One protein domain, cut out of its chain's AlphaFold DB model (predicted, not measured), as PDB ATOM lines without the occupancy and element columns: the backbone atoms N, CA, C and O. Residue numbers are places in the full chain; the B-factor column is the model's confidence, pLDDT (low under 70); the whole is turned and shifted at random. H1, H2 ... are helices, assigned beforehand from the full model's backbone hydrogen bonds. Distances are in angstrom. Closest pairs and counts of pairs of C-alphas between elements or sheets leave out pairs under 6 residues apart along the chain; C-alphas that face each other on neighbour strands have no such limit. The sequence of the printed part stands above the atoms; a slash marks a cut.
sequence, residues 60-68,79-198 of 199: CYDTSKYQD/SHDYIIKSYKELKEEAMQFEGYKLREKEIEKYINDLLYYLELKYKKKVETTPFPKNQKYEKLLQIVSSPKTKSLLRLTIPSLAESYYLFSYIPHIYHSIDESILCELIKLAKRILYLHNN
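What this domain is: This is residues 60 to 68 and 79 to 198 of the 199 residues of an uncharacterized protein of Plasmodium malariae (UniProt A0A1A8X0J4). The long helix H3 makes the longest axis, with H4, H5 and H6 returning along it in shorter pieces and H2 packed on H5 and H6. H7 crosses over this layer from H3 past H5 to H2, with little H1 packed on its residues 179 to 183. The printed part has 129 residues with seven named helices, H1 to H7 in order, and no named strand: all helix. It is compact, with a radius of gyration of the C-alphas of 15.7 A, and elongated, spanning 51 by 33 by 20 A.

Where its parts are: H1 is residues 64 to 68, beginning at C-alpha 64 (56.822, -7.162, 11.593). H2 is residues 80 to 94, 21.2 A long, and H3 residues 100 to 128, 41.9 A. H4 is residues 134 to 144, H5 147 to 154 and H6 157 to 161. H7, residues 178 to 197, is 28.4 A long and ends at C-alpha 197 (78.569, -25.993, 23.202).

How they stand to each other: H3 and H7 are the hubs, touching four helices each. They touch at a steep tilt of 54 degrees, opposite ways, the closest C-alphas being those of Leu 114 and Asp 178, 6.7 A apart. H3 and H4 form a helical hairpin at 18 degrees, closest at C-alphas 126 and 134, 5.1 A. H7 touches H5 about perpendicular, at 78 degrees, closest at C-alphas 189 and 153, 6.0 A. H4 and H7 are apart. Every O i to N i+4 pair is within hydrogen-bond range in H1, H2, H4, H5, H6 and H7, and 24 of 25 in H3.

The domain as a whole: The C-alphas farthest apart, of Glu 98 and Phe 131, are 51.3 A apart. Residues 69 to 78 are not printed; C-alphas 68 and 79 are 22.5 A apart. The link from H6 to H7 is long. The pLDDT is under 70 at residues 60 to 63, 164 to 166, 168 to 176 and 197 to 198.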
ATOM      1  N   CYS A  60      50.051  -0.836  20.603       49.91
ATOM      2  CA  CYS A  60      50.260  -1.202  19.203       49.91
ATOM      3  C   CYS A  60      51.728  -1.517  18.894       49.91
ATOM      4  O   CYS A  60      52.460  -0.671  18.375       49.91
ATOM      5  N   TYR A  61      52.148  -2.742  19.196       56.12
ATOM      6  CA  TYR A  61      53.464  -3.239  18.806       56.12
ATOM      7  C   TYR A  61      53.499  -3.561  17.309       56.12
ATOM      8  O   TYR A  61      52.602  -4.212  16.764       56.12
ATOM      9  N   ASP A  62      54.540  -3.089  16.632       62.06
ATOM     10  CA  ASP A  62      54.870  -3.521  15.285       62.06
ATOM     11  C   ASP A  62      55.569  -4.885  15.355       62.06
ATOM     12  O   ASP A  62      56.762  -4.996  15.651       62.06
ATOM     13  N   THR A  63      54.801  -5.948  15.106       68.88
ATOM     14  CA  THR A  63      55.312  -7.323  15.130       68.88
ATOM     15  C   THR A  63      56.129  -7.693  13.900       68.88
ATOM     16  O   THR A  63      56.772  -8.743  13.908       68.88
ATOM     17  N   SER A  64      56.147  -6.853  12.858       73.06
ATOM     18  CA  SER A  64      56.822  -7.162  11.593       73.06
ATOM     19  C   SER A  64      58.312  -7.434  11.795       73.06
ATOM     20  O   SER A  64      58.818  -8.447  11.314       73.06
ATOM     21  N   LYS A  65      58.971  -6.611  12.619       75.88
ATOM     22  CA  LYS A  65      60.386  -6.768  12.963       75.88
ATOM     23  C   LYS A  65      60.656  -8.062  13.728       75.88
ATOM     24  O   LYS A  65      61.651  -8.728  13.468       75.88
ATOM     25  N   TYR A  66      59.778  -8.451  14.653       80.44
ATOM     26  CA  TYR A  66      59.934  -9.708  15.395       80.44
ATOM     27  C   TYR A  66      59.754 -10.923  14.485       80.44
ATOM     28  O   TYR A  66      60.511 -11.881  14.599       80.44
ATOM     29  N   GLN A  67      58.818 -10.860  13.537       85.38
ATOM     30  CA  GLN A  67      58.650 -11.893  12.514       85.38
ATOM     31  C   GLN A  67      59.906 -12.040  11.646       85.38
ATOM     32  O   GLN A  67      60.363 -13.159  11.426       85.38
ATOM     33  N   ASP A  68      60.501 -10.931  11.199       83.81
ATOM     34  CA  ASP A  68      61.740 -10.965  10.409       83.81
ATOM     35  C   ASP A  68      62.903 -11.549  11.216       83.81
ATOM     36  O   ASP A  68      63.701 -12.339  10.707       83.81
ATOM     37  N   SER A  79      71.109 -29.993  14.909       87.12
ATOM     38  CA  SER A  79      70.321 -31.233  14.855       87.12
ATOM     39  C   SER A  79      69.253 -31.278  15.955       87.12
ATOM     40  O   SER A  79      69.409 -30.702  17.035       87.12
ATOM     41  N   HIS A  80      68.132 -31.942  15.675       88.88
ATOM     42  CA  HIS A  80      67.059 -32.095  16.660       88.88
ATOM     43  C   HIS A  80      67.509 -32.934  17.863       88.88
ATOM     44  O   HIS A  80      67.224 -32.577  19.005       88.88
ATOM     45  N   ASP A  81      68.280 -33.991  17.613       89.06
ATOM     46  CA  ASP A  81      68.780 -34.888  18.655       89.06
ATOM     47  C   ASP A  81      69.734 -34.178  19.617       89.06
ATOM     48  O   ASP A  81      69.658 -34.382  20.827       89.06
ATOM     49  N   TYR A  82      70.573 -33.273  19.103       89.81
ATOM     50  CA  TYR A  82      71.453 -32.457  19.939       89.81
ATOM     51  C   TYR A  82      70.659 -31.540  20.882       89.81
ATOM     52  O   TYR A  82      70.995 -31.421  22.061       89.81
ATOM     53  N   ILE A  83      69.565 -30.943  20.397       90.69
ATOM     54  CA  ILE A  83      68.655 -30.133  21.224       90.69
ATOM     55  C   ILE A  83      68.048 -30.989  22.342       90.69
ATOM     56  O   ILE A  83      68.007 -30.559  23.492       90.69
ATOM     57  N   ILE A  84      67.594 -32.207  22.027       92.38
ATOM     58  CA  ILE A  84      67.013 -33.118  23.023       92.38
ATOM     59  C   ILE A  84      68.055 -33.519  24.069       92.38
ATOM     60  O   ILE A  84      67.743 -33.519  25.259       92.38
ATOM     61  N   LYS A  85      69.276 -33.856  23.641       91.69
ATOM     62  CA  LYS A  85      70.369 -34.217  24.547       91.69
ATOM     63  C   LYS A  85      70.699 -33.063  25.497       91.69
ATOM     64  O   LYS A  85      70.641 -33.255  26.706       91.69
ATOM     65  N   SER A  86      70.914 -31.865  24.952       90.12
ATOM     66  CA  SER A  86      71.210 -30.659  25.742       90.12
ATOM     67  C   SER A  86      70.106 -30.366  26.764       90.12
ATOM     68  O   SER A  86      70.379 -30.004  27.901       90.12
ATOM     69  N   TYR A  87      68.836 -30.562  26.387       93.00
ATOM     70  CA  TYR A  87      67.720 -30.385  27.317       93.00
ATOM     71  C   TYR A  87      67.772 -31.355  28.499       93.00
ATOM     72  O   TYR A  87      67.482 -30.949  29.620       93.00
ATOM     73  N   LYS A  88      68.108 -32.630  28.261       92.75
ATOM     74  CA  LYS A  88      68.182 -33.639  29.329       92.75
ATOM     75  C   LYS A  88      69.246 -33.274  30.361       92.75
ATOM     76  O   LYS A  88      68.934 -33.272  31.544       92.75
ATOM     77  N   GLU A  89      70.431 -32.891  29.902       90.69
ATOM     78  CA  GLU A  89      71.551 -32.493  30.765       90.69
ATOM     79  C   GLU A  89      71.178 -31.270  31.622       90.69
ATOM     80  O   GLU A  89      71.230 -31.324  32.848       90.69
ATOM     81  N   LEU A  90      70.654 -30.208  30.998       89.62
ATOM     82  CA  LEU A  90      70.208 -29.006  31.719       89.62
ATOM     83  C   LEU A  90      69.061 -29.288  32.701       89.62
ATOM     84  O   LEU A  90      68.942 -28.644  33.743       89.62
ATOM     85  N   LYS A  91      68.176 -30.230  32.360       91.19
ATOM     86  CA  LYS A  91      67.069 -30.633  33.228       91.19
ATOM     87  C   LYS A  91      67.569 -31.368  34.469       91.19
ATOM     88  O   LYS A  91      67.023 -31.137  35.542       91.19
ATOM     89  N   GLU A  92      68.553 -32.251  34.336       89.44
ATOM     90  CA  GLU A  92      69.117 -32.992  35.471       89.44
ATOM     91  C   GLU A  92      69.733 -32.048  36.509       89.44
ATOM     92  O   GLU A  92      69.488 -32.216  37.706       89.44
ATOM     93  N   GLU A  93      70.429 -31.002  36.053       84.19
ATOM     94  CA  GLU A  93      70.948 -29.940  36.920       84.19
ATOM     95  C   GLU A  93      69.816 -29.164  37.615       84.19
ATOM     96  O   GLU A  93      69.832 -28.985  38.832       84.19
ATOM     97  N   ALA A  94      68.789 -28.746  36.867       86.50
ATOM     98  CA  ALA A  94      67.698 -27.938  37.414       86.50
ATOM     99  C   ALA A  94      66.716 -28.719  38.305       86.50
ATOM    100  O   ALA A  94      66.013 -28.136  39.131       86.50
ATOM    101  N   MET A  95      66.659 -30.047  38.189       88.38
ATOM    102  CA  MET A  95      65.803 -30.884  39.035       88.38
ATOM    103  C   MET A  95      66.196 -30.868  40.518       88.38
ATOM    104  O   MET A  95      65.392 -31.302  41.343       88.38
ATOM    105  N   GLN A  96      67.384 -30.358  40.854       83.81
ATOM    106  CA  GLN A  96      67.827 -30.173  42.237       83.81
ATOM    107  C   GLN A  96      67.071 -29.043  42.956       83.81
ATOM    108  O   GLN A  96      67.055 -29.003  44.184       83.81
ATOM    109  N   PHE A  97      66.423 -28.134  42.219       79.44
ATOM    110  CA  PHE A  97      65.669 -27.031  42.805       79.44
ATOM    111  C   PHE A  97      64.276 -27.470  43.274       79.44
ATOM    112  O   PHE A  97      63.503 -28.097  42.539       79.44
ATOM    113  N   GLU A  98      63.918 -27.077  44.497       81.56
ATOM    114  CA  GLU A  98      62.581 -27.309  45.034       81.56
ATOM    115  C   GLU A  98      61.517 -26.596  44.179       81.56
ATOM    116  O   GLU A  98      61.701 -25.477  43.704       81.56
ATOM    117  N   GLY A  99      60.395 -27.271  43.919       84.12
ATOM    118  CA  GLY A  99      59.322 -26.729  43.080       84.12
ATOM    119  C   GLY A  99      59.576 -26.784  41.566       84.12
ATOM    120  O   GLY A  99      58.649 -26.507  40.798       84.12
ATOM    121  N   TYR A 100      60.756 -27.231  41.103       88.94
ATOM    122  CA  TYR A 100      61.092 -27.309  39.672       88.94
ATOM    123  C   TYR A 100      60.039 -28.056  38.845       88.94
ATOM    124  O   TYR A 100      59.594 -27.565  37.812       88.94
ATOM    125  N   LYS A 101      59.576 -29.227  39.305       90.44
ATOM    126  CA  LYS A 101      58.601 -30.048  38.558       90.44
ATOM    127  C   LYS A 101      57.278 -29.322  38.297       90.44
ATOM    128  O   LYS A 101      56.629 -29.582  37.285       90.44
ATOM    129  N   LEU A 102      56.850 -28.457  39.218       88.00
ATOM    130  CA  LEU A 102      55.642 -27.655  39.041       88.00
ATOM    131  C   LEU A 102      55.902 -26.553  38.007       88.00
ATOM    132  O   LEU A 102      55.160 -26.443  37.032       88.00
ATOM    133  N   ARG A 103      57.017 -25.830  38.161       86.62
ATOM    134  CA  ARG A 103      57.461 -24.772  37.241       86.62
ATOM    135  C   ARG A 103      57.649 -25.284  35.812       86.62
ATOM    136  O   ARG A 103      57.176 -24.654  34.873       86.62
ATOM    137  N   GLU A 104      58.270 -26.452  35.639       92.62
ATOM    138  CA  GLU A 104      58.455 -27.113  34.340       92.62
ATOM    139  C   GLU A 104      57.112 -27.284  33.620       92.62
ATOM    140  O   GLU A 104      56.982 -26.901  32.458       92.62
ATOM    141  N   LYS A 105      56.092 -27.794  34.322       91.00
ATOM    142  CA  LYS A 105      54.751 -27.995  33.754       91.00
ATOM    143  C   LYS A 105      54.079 -26.678  33.369       91.00
ATOM    144  O   LYS A 105      53.454 -26.612  32.312       91.00
ATOM    145  N   GLU A 106      54.198 -25.645  34.201       89.00
ATOM    146  CA  GLU A 106      53.646 -24.312  33.918       89.00
ATOM    147  C   GLU A 106      54.262 -23.706  32.652       89.00
ATOM    148  O   GLU A 106      53.545 -23.265  31.750       89.00
ATOM    149  N   ILE A 107      55.592 -23.730  32.555       89.75
ATOM    150  CA  ILE A 107      56.326 -23.164  31.422       89.75
ATOM    151  C   ILE A 107      56.065 -23.982  30.155       89.75
ATOM    152  O   ILE A 107      55.833 -23.408  29.089       89.75
ATOM    153  N   GLU A 108      56.057 -25.315  30.246       94.00
ATOM    154  CA  GLU A 108      55.759 -26.178  29.103       94.00
ATOM    155  C   GLU A 108      54.342 -25.935  28.574       94.00
ATOM    156  O   GLU A 108      54.154 -25.806  27.360       94.00
ATOM    157  N   LYS A 109      53.351 -25.807  29.466       89.94
ATOM    158  CA  LYS A 109      51.985 -25.440  29.082       89.94
ATOM    159  C   LYS A 109      51.960 -24.087  28.371       89.94
ATOM    160  O   LYS A 109      51.413 -23.993  27.277       89.94
ATOM    161  N   TYR A 110      52.619 -23.078  28.932       89.12
ATOM    162  CA  TYR A 110      52.692 -21.746  28.333       89.12
ATOM    163  C   TYR A 110      53.333 -21.745  26.936       89.12
ATOM    164  O   TYR A 110      52.826 -21.087  26.028       89.12
ATOM    165  N   ILE A 111      54.426 -22.492  26.737       93.19
ATOM    166  CA  ILE A 111      55.074 -22.637  25.425       93.19
ATOM    167  C   ILE A 111      54.117 -23.293  24.423       93.19
ATOM    168  O   ILE A 111      54.013 -22.828  23.288       93.19
ATOM    169  N   ASN A 112      53.413 -24.352  24.832       93.00
ATOM    170  CA  ASN A 112      52.447 -25.036  23.972       93.00
ATOM    171  C   ASN A 112      51.299 -24.104  23.568       93.00
ATOM    172  O   ASN A 112      50.986 -24.020  22.381       93.00
ATOM    173  N   ASP A 113      50.734 -23.365  24.522       89.31
ATOM    174  CA  ASP A 113      49.668 -22.398  24.256       89.31
ATOM    175  C   ASP A 113      50.164 -21.298  23.299       89.31
ATOM    176  O   ASP A 113      49.535 -21.030  22.275       89.31
ATOM    177  N   LEU A 114      51.343 -20.715  23.555       90.50
ATOM    178  CA  LEU A 114      51.946 -19.699  22.688       90.50
ATOM    179  C   LEU A 114      52.086 -20.177  21.234       90.50
ATOM    180  O   LEU A 114      51.716 -19.449  20.311       90.50
ATOM    181  N   LEU A 115      52.626 -21.382  21.030       93.69
ATOM    182  CA  LEU A 115      52.801 -21.952  19.694       93.69
ATOM    183  C   LEU A 115      51.455 -22.232  19.020       93.69
ATOM    184  O   LEU A 115      51.285 -21.878  17.855       93.69
ATOM    185  N   TYR A 116      50.490 -22.783  19.757       92.62
ATOM    186  CA  TYR A 116      49.151 -23.078  19.250       92.62
ATOM    187  C   TYR A 116      48.441 -21.824  18.717       92.62
ATOM    188  O   TYR A 116      47.956 -21.803  17.584       92.62
ATOM    189  N   TYR A 117      48.422 -20.736  19.489       89.12
ATOM    190  CA  TYR A 117      47.753 -19.508  19.056       89.12
ATOM    191  C   TYR A 117      48.494 -18.789  17.923       89.12
ATOM    192  O   TYR A 117      47.852 -18.192  17.050       89.12
ATOM    193  N   LEU A 118      49.828 -18.863  17.882       91.56
ATOM    194  CA  LEU A 118      50.600 -18.377  16.738       91.56
ATOM    195  C   LEU A 118      50.317 -19.192  15.473       91.56
ATOM    196  O   LEU A 118      50.184 -18.609  14.397       91.56
ATOM    197  N   GLU A 119      50.169 -20.509  15.593       94.12
ATOM    198  CA  GLU A 119      49.796 -21.380  14.481       94.12
ATOM    199  C   GLU A 119      48.425 -20.997  13.907       94.12
ATOM    200  O   GLU A 119      48.312 -20.753  12.705       94.12
ATOM    201  N   LEU A 120      47.401 -20.849  14.759       91.69
ATOM    202  CA  LEU A 120      46.070 -20.392  14.336       91.69
ATOM    203  C   LEU A 120      46.129 -19.032  13.625       91.69
ATOM    204  O   LEU A 120      45.512 -18.832  12.574       91.69
ATOM    205  N   LYS A 121      46.904 -18.095  14.179       90.12
ATOM    206  CA  LYS A 121      47.106 -16.762  13.602       90.12
ATOM    207  C   LYS A 121      47.742 -16.836  12.215       90.12
ATOM    208  O   LYS A 121      47.284 -16.133  11.311       90.12
ATOM    209  N   TYR A 122      48.785 -17.647  12.032       93.44
ATOM    210  CA  TYR A 122      49.475 -17.745  10.748       93.44
ATOM    211  C   TYR A 122      48.689 -18.535   9.707       93.44
ATOM    212  O   TYR A 122      48.665 -18.086   8.565       93.44
ATOM    213  N   LYS A 123      47.958 -19.594  10.082       94.69
ATOM    214  CA  LYS A 123      47.003 -20.279   9.188       94.69
ATOM    215  C   LYS A 123      46.016 -19.287   8.574       94.69
ATOM    216  O   LYS A 123      45.989 -19.107   7.358       94.69
ATOM    217  N   LYS A 124      45.341 -18.503   9.423       93.19
ATOM    218  CA  LYS A 124      44.425 -17.447   8.971       93.19
ATOM    219  C   LYS A 124      45.116 -16.420   8.068       93.19
ATOM    220  O   LYS A 124      44.519 -15.925   7.117       93.19
ATOM    221  N   LYS A 125      46.368 -16.047   8.357       92.19
ATOM    222  CA  LYS A 125      47.123 -15.084   7.536       92.19
ATOM    223  C   LYS A 125      47.537 -15.643   6.180       92.19
ATOM    224  O   LYS A 125      47.541 -14.868   5.229       92.19
ATOM    225  N   VAL A 126      47.865 -16.929   6.086       94.69
ATOM    226  CA  VAL A 126      48.157 -17.600   4.812       94.69
ATOM    227  C   VAL A 126      46.914 -17.606   3.924       94.69
ATOM    228  O   VAL A 126      47.012 -17.224   2.765       94.69
ATOM    229  N   GLU A 127      45.748 -17.929   4.486       93.88
ATOM    230  CA  GLU A 127      44.470 -17.966   3.757       93.88
ATOM    231  C   GLU A 127      43.993 -16.578   3.302       93.88
ATOM    232  O   GLU A 127      43.456 -16.420   2.211       93.88
ATOM    233  N   THR A 128      44.174 -15.556   4.144       93.00
ATOM    234  CA  THR A 128      43.608 -14.213   3.904       93.00
ATOM    235  C   THR A 128      44.549 -13.246   3.190       93.00
ATOM    236  O   THR A 128      44.112 -12.181   2.755       93.00
ATOM    237  N   THR A 129      45.844 -13.556   3.091       91.50
ATOM    238  CA  THR A 129      46.824 -12.668   2.448       91.50
ATOM    239  C   THR A 129      47.061 -13.115   1.004       91.50
ATOM    240  O   THR A 129      47.345 -14.288   0.785       91.50
ATOM    241  N   PRO A 130      47.032 -12.212   0.009       90.00
ATOM    242  CA  PRO A 130      47.343 -12.579  -1.368       90.00
ATOM    243  C   PRO A 130      48.838 -12.881  -1.569       90.00
ATOM    244  O   PRO A 130      49.715 -12.323  -0.895       90.00
ATOM    245  N   PHE A 131      49.131 -13.727  -2.554       86.81
ATOM    246  CA  PHE A 131      50.486 -13.965  -3.048       86.81
ATOM    247  C   PHE A 131      51.118 -12.665  -3.595       86.81
ATOM    248  O   PHE A 131      50.402 -11.853  -4.185       86.81
ATOM    249  N   PRO A 132      52.434 -12.417  -3.412       85.62
ATOM    250  CA  PRO A 132      53.441 -13.250  -2.734       85.62
ATOM    251  C   PRO A 132      53.569 -12.977  -1.229       85.62
ATOM    252  O   PRO A 132      54.410 -13.565  -0.549       85.62
ATOM    253  N   LYS A 133      52.762 -12.066  -0.674       86.25
ATOM    254  CA  LYS A 133      52.889 -11.639   0.729       86.25
ATOM    255  C   LYS A 133      52.566 -12.772   1.713       86.25
ATOM    256  O   LYS A 133      53.044 -12.733   2.847       86.25
ATOM    257  N   ASN A 134      51.803 -13.781   1.291       90.00
ATOM    258  CA  ASN A 134      51.510 -14.972   2.089       90.00
ATOM    259  C   ASN A 134      52.724 -15.883   2.337       90.00
ATOM    260  O   ASN A 134      52.779 -16.492   3.403       90.00
ATOM    261  N   GLN A 135      53.736 -15.896   1.459       92.56
ATOM    262  CA  GLN A 135      54.942 -16.729   1.609       92.56
ATOM    263  C   GLN A 135      55.670 -16.488   2.938       92.56
ATOM    264  O   GLN A 135      56.222 -17.405   3.549       92.56
ATOM    265  N   LYS A 136      55.672 -15.238   3.426       92.19
ATOM    266  CA  LYS A 136      56.227 -14.902   4.745       92.19
ATOM    267  C   LYS A 136      55.492 -15.655   5.858       92.19
ATOM    268  O   LYS A 136      56.130 -16.171   6.774       92.19
ATOM    269  N   TYR A 137      54.165 -15.716   5.781       94.06
ATOM    270  CA  TYR A 137      53.332 -16.396   6.769       94.06
ATOM    271  C   TYR A 137      53.409 -17.917   6.649       94.06
ATOM    272  O   TYR A 137      53.377 -18.578   7.678       94.06
ATOM    273  N   GLU A 138      53.605 -18.468   5.449       94.44
ATOM    274  CA  GLU A 138      53.865 -19.904   5.259       94.44
ATOM    275  C   GLU A 138      55.146 -20.335   5.980       94.44
ATOM    276  O   GLU A 138      55.143 -21.307   6.732       94.44
ATOM    277  N   LYS A 139      56.234 -19.566   5.832       94.19
ATOM    278  CA  LYS A 139      57.490 -19.832   6.551       94.19
ATOM    279  C   LYS A 139      57.319 -19.715   8.065       94.19
ATOM    280  O   LYS A 139      57.813 -20.557   8.808       94.19
ATOM    281  N   LEU A 140      56.615 -18.685   8.540       94.31
ATOM    282  CA  LEU A 140      56.334 -18.524   9.971       94.31
ATOM    283  C   LEU A 140      55.474 -19.670  10.519       94.31
ATOM    284  O   LEU A 140      55.751 -20.151  11.615       94.31
ATOM    285  N   LEU A 141      54.485 -20.129   9.749       95.69
ATOM    286  CA  LEU A 141      53.650 -21.279  10.081       95.69
ATOM    287  C   LEU A 141      54.495 -22.553  10.211       95.69
ATOM    288  O   LEU A 141      54.431 -23.224  11.234       95.69
ATOM    289  N   GLN A 142      55.362 -22.829   9.231       94.25
ATOM    290  CA  GLN A 142      56.300 -23.956   9.291       94.25
ATOM    291  C   GLN A 142      57.190 -23.909  10.540       94.25
ATOM    292  O   GLN A 142      57.442 -24.942  11.156       94.25
ATOM    293  N   ILE A 143      57.655 -22.718  10.934       93.69
ATOM    294  CA  ILE A 143      58.475 -22.544  12.137       93.69
ATOM    295  C   ILE A 143      57.671 -22.883  13.393       93.69
ATOM    296  O   ILE A 143      58.140 -23.686  14.198       93.69
ATOM    297  N   VAL A 144      56.489 -22.295  13.594       94.50
ATOM    298  CA  VAL A 144      55.744 -22.482  14.855       94.50
ATOM    299  C   VAL A 144      55.151 -23.878  15.008       94.50
ATOM    300  O   VAL A 144      55.067 -24.368  16.129       94.50
ATOM    301  N   SER A 145      54.827 -24.544  13.899       94.50
ATOM    302  CA  SER A 145      54.323 -25.922  13.897       94.50
ATOM    303  C   SER A 145      55.435 -26.977  13.952       94.50
ATOM    304  O   SER A 145      55.154 -28.171  14.037       94.50
ATOM    305  N   SER A 146      56.711 -26.579  13.896       92.19
ATOM    306  CA  SER A 146      57.821 -27.531  13.889       92.19
ATOM    307  C   SER A 146      58.057 -28.158  15.273       92.19
ATOM    308  O   SER A 146      58.303 -27.428  16.244       92.19
ATOM    309  N   PRO A 147      58.153 -29.503  15.377       91.81
ATOM    310  CA  PRO A 147      58.614 -30.174  16.595       91.81
ATOM    311  C   PRO A 147      59.995 -29.684  17.041       91.81
ATOM    312  O   PRO A 147      60.278 -29.583  18.235       91.81
ATOM    313  N   LYS A 148      60.851 -29.310  16.081       90.94
ATOM    314  CA  LYS A 148      62.178 -28.758  16.352       90.94
ATOM    315  C   LYS A 148      62.104 -27.429  17.086       90.94
ATOM    316  O   LYS A 148      62.855 -27.239  18.037       90.94
ATOM    317  N   THR A 149      61.191 -26.544  16.690       91.94
ATOM    318  CA  THR A 149      60.948 -25.288  17.410       91.94
ATOM    319  C   THR A 149      60.486 -25.576  18.826       91.94
ATOM    320  O   THR A 149      61.064 -25.034  19.760       91.94
ATOM    321  N   LYS A 150      59.520 -26.482  19.016       93.94
ATOM    322  CA  LYS A 150      59.061 -26.858  20.359       93.94
ATOM    323  C   LYS A 150      60.216 -27.345  21.240       93.94
ATOM    324  O   LYS A 150      60.398 -26.815  22.332       93.94
ATOM    325  N   SER A 151      61.035 -28.282  20.761       93.12
ATOM    326  CA  SER A 151      62.201 -28.766  21.517       93.12
ATOM    327  C   SER A 151      63.232 -27.668  21.778       93.12
ATOM    328  O   SER A 151      63.771 -27.596  22.878       93.12
ATOM    329  N   LEU A 152      63.466 -26.772  20.813       92.88
ATOM    330  CA  LEU A 152      64.351 -25.622  20.996       92.88
ATOM    331  C   LEU A 152      63.857 -24.724  22.137       92.88
ATOM    332  O   LEU A 152      64.650 -24.320  22.981       92.88
ATOM    333  N   LEU A 153      62.555 -24.432  22.196       93.88
ATOM    334  CA  LEU A 153      61.988 -23.606  23.262       93.88
ATOM    335  C   LEU A 153      62.051 -24.300  24.629       93.88
ATOM    336  O   LEU A 153      62.243 -23.615  25.631       93.88
ATOM    337  N   ARG A 154      61.964 -25.637  24.693       94.94
ATOM    338  CA  ARG A 154      62.107 -26.383  25.961       94.94
ATOM    339  C   ARG A 154      63.466 -26.178  26.625       94.94
ATOM    340  O   ARG A 154      63.523 -26.181  27.847       94.94
ATOM    341  N   LEU A 155      64.525 -25.880  25.865       92.88
ATOM    342  CA  LEU A 155      65.831 -25.513  26.437       92.88
ATOM    343  C   LEU A 155      65.767 -24.310  27.376       92.88
ATOM    344  O   LEU A 155      66.633 -24.153  28.225       92.88
ATOM    345  N   THR A 156      64.759 -23.451  27.228       92.19
ATOM    346  CA  THR A 156      64.580 -22.305  28.122       92.19
ATOM    347  C   THR A 156      63.989 -22.693  29.474       92.19
ATOM    348  O   THR A 156      64.167 -21.942  30.425       92.19
ATOM    349  N   ILE A 157      63.327 -23.853  29.593       93.12
ATOM    350  CA  ILE A 157      62.588 -24.248  30.801       93.12
ATOM    351  C   ILE A 157      63.479 -24.279  32.049       93.12
ATOM    352  O   ILE A 157      63.077 -23.642  33.018       93.12
ATOM    353  N   PRO A 158      64.671 -24.914  32.051       90.56
ATOM    354  CA  PRO A 158      65.545 -24.935  33.226       90.56
ATOM    355  C   PRO A 158      65.845 -23.529  33.756       90.56
ATOM    356  O   PRO A 158      65.545 -23.211  34.903       90.56
ATOM    357  N   SER A 159      66.288 -22.633  32.870       85.50
ATOM    358  CA  SER A 159      66.596 -21.244  33.226       85.50
ATOM    359  C   SER A 159      65.361 -20.432  33.640       85.50
ATOM    360  O   SER A 159      65.452 -19.543  34.483       85.50
ATOM    361  N   LEU A 160      64.196 -20.699  33.047       86.19
ATOM    362  CA  LEU A 160      62.954 -20.005  33.386       86.19
ATOM    363  C   LEU A 160      62.336 -20.513  34.692       86.19
ATOM    364  O   LEU A 160      61.672 -19.734  35.379       86.19
ATOM    365  N   ALA A 161      62.544 -21.779  35.046       85.56
ATOM    366  CA  ALA A 161      62.013 -22.374  36.265       85.56
ATOM    367  C   ALA A 161      62.586 -21.698  37.518       85.56
ATOM    368  O   ALA A 161      61.828 -21.453  38.454       85.56
ATOM    369  N   GLU A 162      63.858 -21.295  37.468       80.62
ATOM    370  CA  GLU A 162      64.553 -20.512  38.504       80.62
ATOM    371  C   GLU A 162      64.066 -19.052  38.613       80.62
ATOM    372  O   GLU A 162      64.380 -18.345  39.568       80.62
ATOM    373  N   SER A 163      63.311 -18.554  37.629       74.94
ATOM    374  CA  SER A 163      62.830 -17.169  37.639       74.94
ATOM    375  C   SER A 163      61.609 -16.977  38.546       74.94
ATOM    376  O   SER A 163      60.909 -17.928  38.875       74.94
ATOM    377  N   TYR A 164      61.265 -15.721  38.847       68.31
ATOM    378  CA  TYR A 164      60.017 -15.354  39.538       68.31
ATOM    379  C   TYR A 164      58.838 -15.071  38.587       68.31
ATOM    380  O   TYR A 164      57.804 -14.555  39.010       68.31
ATOM    381  N   TYR A 165      58.973 -15.354  37.286       67.88
ATOM    382  CA  TYR A 165      57.903 -15.078  36.325       67.88
ATOM    383  C   TYR A 165      56.719 -16.029  36.506       67.88
ATOM    384  O   TYR A 165      56.906 -17.237  36.658       67.88
ATOM    385  N   LEU A 166      55.501 -15.497  36.410       66.88
ATOM    386  CA  LEU A 166      54.287 -16.291  36.251       66.88
ATOM    387  C   LEU A 166      54.040 -16.574  34.769       66.88
ATOM    388  O   LEU A 166      53.958 -15.652  33.952       66.88
ATOM    389  N   PHE A 167      53.884 -17.855  34.445       71.81
ATOM    390  CA  PHE A 167      53.632 -18.338  33.094       71.81
ATOM    391  C   PHE A 167      52.157 -18.705  32.961       71.81
ATOM    392  O   PHE A 167      51.742 -19.817  33.272       71.81
ATOM    393  N   SER A 168      51.348 -17.744  32.522       69.56
ATOM    394  CA  SER A 168      49.925 -17.949  32.258       69.56
ATOM    395  C   SER A 168      49.565 -17.332  30.916       69.56
ATOM    396  O   SER A 168      49.802 -16.144  30.680       69.56
ATOM    397  N   TYR A 169      49.031 -18.151  30.010       67.31
ATOM    398  CA  TYR A 169      48.604 -17.688  28.699       67.31
ATOM    399  C   TYR A 169      47.162 -17.181  28.773       67.31
ATOM    400  O   TYR A 169      46.252 -17.922  29.143       67.31
ATOM    401  N   ILE A 170      46.942 -15.920  28.394       66.69
ATOM    402  CA  ILE A 170      45.608 -15.310  28.370       66.69
ATOM    403  C   ILE A 170      45.230 -15.027  26.910       66.69
ATOM    404  O   ILE A 170      45.722 -14.052  26.330       66.69
ATOM    405  N   PRO A 171      44.350 -15.840  26.300       57.19
ATOM    406  CA  PRO A 171      44.085 -15.776  24.865       57.19
ATOM    407  C   PRO A 171      43.389 -14.497  24.416       57.19
ATOM    408  O   PRO A 171      43.579 -14.070  23.289       57.19
ATOM    409  N   HIS A 172      42.634 -13.831  25.287       55.34
ATOM    410  CA  HIS A 172      41.874 -12.630  24.920       55.34
ATOM    411  C   HIS A 172      42.678 -11.324  25.045       55.34
ATOM    412  O   HIS A 172      42.165 -10.244  24.756       55.34
ATOM    413  N   ILE A 173      43.945 -11.399  25.466       53.22
ATOM    414  CA  ILE A 173      44.830 -10.240  25.597       53.22
ATOM    415  C   ILE A 173      45.731 -10.140  24.362       53.22
ATOM    416  O   ILE A 173      46.495 -11.058  24.081       53.22
ATOM    417  N   TYR A 174      45.663  -8.999  23.664       55.41
ATOM    418  CA  TYR A 174      46.539  -8.538  22.571       55.41
ATOM    419  C   TYR A 174      47.500  -9.587  21.984       55.41
ATOM    420  O   TYR A 174      48.647  -9.706  22.413       55.41
ATOM    421  N   HIS A 175      47.067 -10.265  20.917       54.03
ATOM    422  CA  HIS A 175      47.885 -11.201  20.124       54.03
ATOM    423  C   HIS A 175      49.065 -10.546  19.377       54.03
ATOM    424  O   HIS A 175      49.706 -11.170  18.530       54.03
ATOM    425  N   SER A 176      49.300  -9.247  19.581       58.69
ATOM    426  CA  SER A 176      50.382  -8.477  18.963       58.69
ATOM    427  C   SER A 176      51.708  -8.613  19.709       58.69
ATOM    428  O   SER A 176      52.650  -7.903  19.387       58.69
ATOM    429  N   ILE A 177      51.781  -9.452  20.742       70.25
ATOM    430  CA  ILE A 177      52.976  -9.593  21.581       70.25
ATOM    431  C   ILE A 177      53.566 -11.006  21.440       70.25
ATOM    432  O   ILE A 177      54.749 -11.207  21.689       70.25
ATOM    433  N   ASP A 178      52.797 -11.979  20.959       79.69
ATOM    434  CA  ASP A 178      53.176 -13.390  20.820       79.69
ATOM    435  C   ASP A 178      54.455 -13.566  19.993       79.69
ATOM    436  O   ASP A 178      55.360 -14.288  20.407       79.69
ATOM    437  N   GLU A 179      54.597 -12.843  18.877       84.44
ATOM    438  CA  GLU A 179      55.833 -12.869  18.086       84.44
ATOM    439  C   GLU A 179      57.040 -12.328  18.851       84.44
ATOM    440  O   GLU A 179      58.149 -12.831  18.683       84.44
ATOM    441  N   SER A 180      56.847 -11.322  19.704       77.50
ATOM    442  CA  SER A 180      57.942 -10.804  20.525       77.50
ATOM    443  C   SER A 180      58.350 -11.792  21.619       77.50
ATOM    444  O   SER A 180      59.541 -11.991  21.837       77.50
ATOM    445  N   ILE A 181      57.389 -12.499  22.221       81.75
ATOM    446  CA  ILE A 181      57.646 -13.553  23.213       81.75
ATOM    447  C   ILE A 181      58.417 -14.698  22.568       81.75
ATOM    448  O   ILE A 181      59.467 -15.097  23.069       81.75
ATOM    449  N   LEU A 182      57.922 -15.196  21.432       88.25
ATOM    450  CA  LEU A 182      58.585 -16.254  20.680       88.25
ATOM    451  C   LEU A 182      60.009 -15.833  20.290       88.25
ATOM    452  O   LEU A 182      60.945 -16.615  20.427       88.25
ATOM    453  N   CYS A 183      60.189 -14.587  19.848       85.12
ATOM    454  CA  CYS A 183      61.498 -14.046  19.503       85.12
ATOM    455  C   CYS A 183      62.473 -14.061  20.693       85.12
ATOM    456  O   CYS A 183      63.611 -14.506  20.533       85.12
ATOM    457  N   GLU A 184      62.045 -13.617  21.877       82.94
ATOM    458  CA  GLU A 184      62.889 -13.633  23.079       82.94
ATOM    459  C   GLU A 184      63.204 -15.059  23.548       82.94
ATOM    460  O   GLU A 184      64.360 -15.354  23.855       82.94
ATOM    461  N   LEU A 185      62.235 -15.981  23.505       88.44
ATOM    462  CA  LEU A 185      62.479 -17.389  23.837       88.44
ATOM    463  C   LEU A 185      63.471 -18.045  22.864       88.44
ATOM    464  O   LEU A 185      64.376 -18.753  23.301       88.44
ATOM    465  N   ILE A 186      63.373 -17.768  21.558       88.94
ATOM    466  CA  ILE A 186      64.337 -18.264  20.559       88.94
ATOM    467  C   ILE A 186      65.741 -17.709  20.831       88.94
ATOM    468  O   ILE A 186      66.721 -18.452  20.751       88.94
ATOM    469  N   LYS A 187      65.868 -16.414  21.153       84.56
ATOM    470  CA  LYS A 187      67.166 -15.808  21.501       84.56
ATOM    471  C   LYS A 187      67.766 -16.453  22.747       84.56
ATOM    472  O   LYS A 187      68.957 -16.759  22.749       84.56
ATOM    473  N   LEU A 188      66.951 -16.672  23.780       85.88
ATOM    474  CA  LEU A 188      67.382 -17.320  25.013       85.88
ATOM    475  C   LEU A 188      67.836 -18.761  24.748       85.88
ATOM    476  O   LEU A 188      68.954 -19.109  25.110       85.88
ATOM    477  N   ALA A 189      67.034 -19.557  24.036       89.50
ATOM    478  CA  ALA A 189      67.375 -20.933  23.677       89.50
ATOM    479  C   ALA A 189      68.698 -21.023  22.905       89.50
ATOM    480  O   ALA A 189      69.537 -21.873  23.184       89.50
ATOM    481  N   LYS A 190      68.927 -20.107  21.958       86.19
ATOM    482  CA  LYS A 190      70.195 -20.036  21.223       86.19
ATOM    483  C   LYS A 190      71.380 -19.685  22.100       86.19
ATOM    484  O   LYS A 190      72.455 -20.238  21.904       86.19
ATOM    485  N   ARG A 191      71.200 -18.748  23.030       85.44
ATOM    486  CA  ARG A 191      72.249 -18.397  23.985       85.44
ATOM    487  C   ARG A 191      72.599 -19.598  24.858       85.44
ATOM    488  O   ARG A 191      73.779 -19.846  25.054       85.44
ATOM    489  N   ILE A 192      71.595 -20.346  25.317       86.94
ATOM    490  CA  ILE A 192      71.786 -21.586  26.078       86.94
ATOM    491  C   ILE A 192      72.568 -22.603  25.239       86.94
ATOM    492  O   ILE A 192      73.611 -23.053  25.686       86.94
ATOM    493  N   LEU A 193      72.157 -22.871  23.993       85.88
ATOM    494  CA  LEU A 193      72.895 -23.767  23.088       85.88
ATOM    495  C   LEU A 193      74.345 -23.330  22.856       85.88
ATOM    496  O   LEU A 193      75.238 -24.163  22.791       85.88
ATOM    497  N   TYR A 194      74.586 -22.031  22.683       83.81
ATOM    498  CA  TYR A 194      75.935 -21.512  22.473       83.81
ATOM    499  C   TYR A 194      76.820 -21.704  23.708       83.81
ATOM    500  O   TYR A 194      77.968 -22.105  23.570       83.81
ATOM    501  N   LEU A 195      76.288 -21.432  24.901       81.94
ATOM    502  CA  LEU A 195      77.022 -21.624  26.152       81.94
ATOM    503  C   LEU A 195      77.273 -23.109  26.433       81.94
ATOM    504  O   LEU A 195      78.370 -23.461  26.840       81.94
ATOM    505  N   HIS A 196      76.292 -23.967  26.147       75.94
ATOM    506  CA  HIS A 196      76.397 -25.416  26.341       75.94
ATOM    507  C   HIS A 196      77.367 -26.093  25.363       75.94
ATOM    508  O   HIS A 196      77.947 -27.114  25.687       75.94
ATOM    509  N   ASN A 197      77.571 -25.520  24.172       68.81
ATOM    510  CA  ASN A 197      78.569 -25.993  23.202       68.81
ATOM    511  C   ASN A 197      80.021 -25.658  23.585       68.81
ATOM    512  O   ASN A 197      80.936 -26.260  23.034       68.81
ATOM    513  N   ASN A 198      80.233 -24.650  24.437       57.94
ATOM    514  CA  ASN A 198      81.563 -24.137  24.780       57.94
ATOM    515  C   ASN A 198      82.044 -24.584  26.172       57.94
ATOM    516  O   ASN A 198      83.111 -24.141  26.600       57.94
TER     517      ASN A 198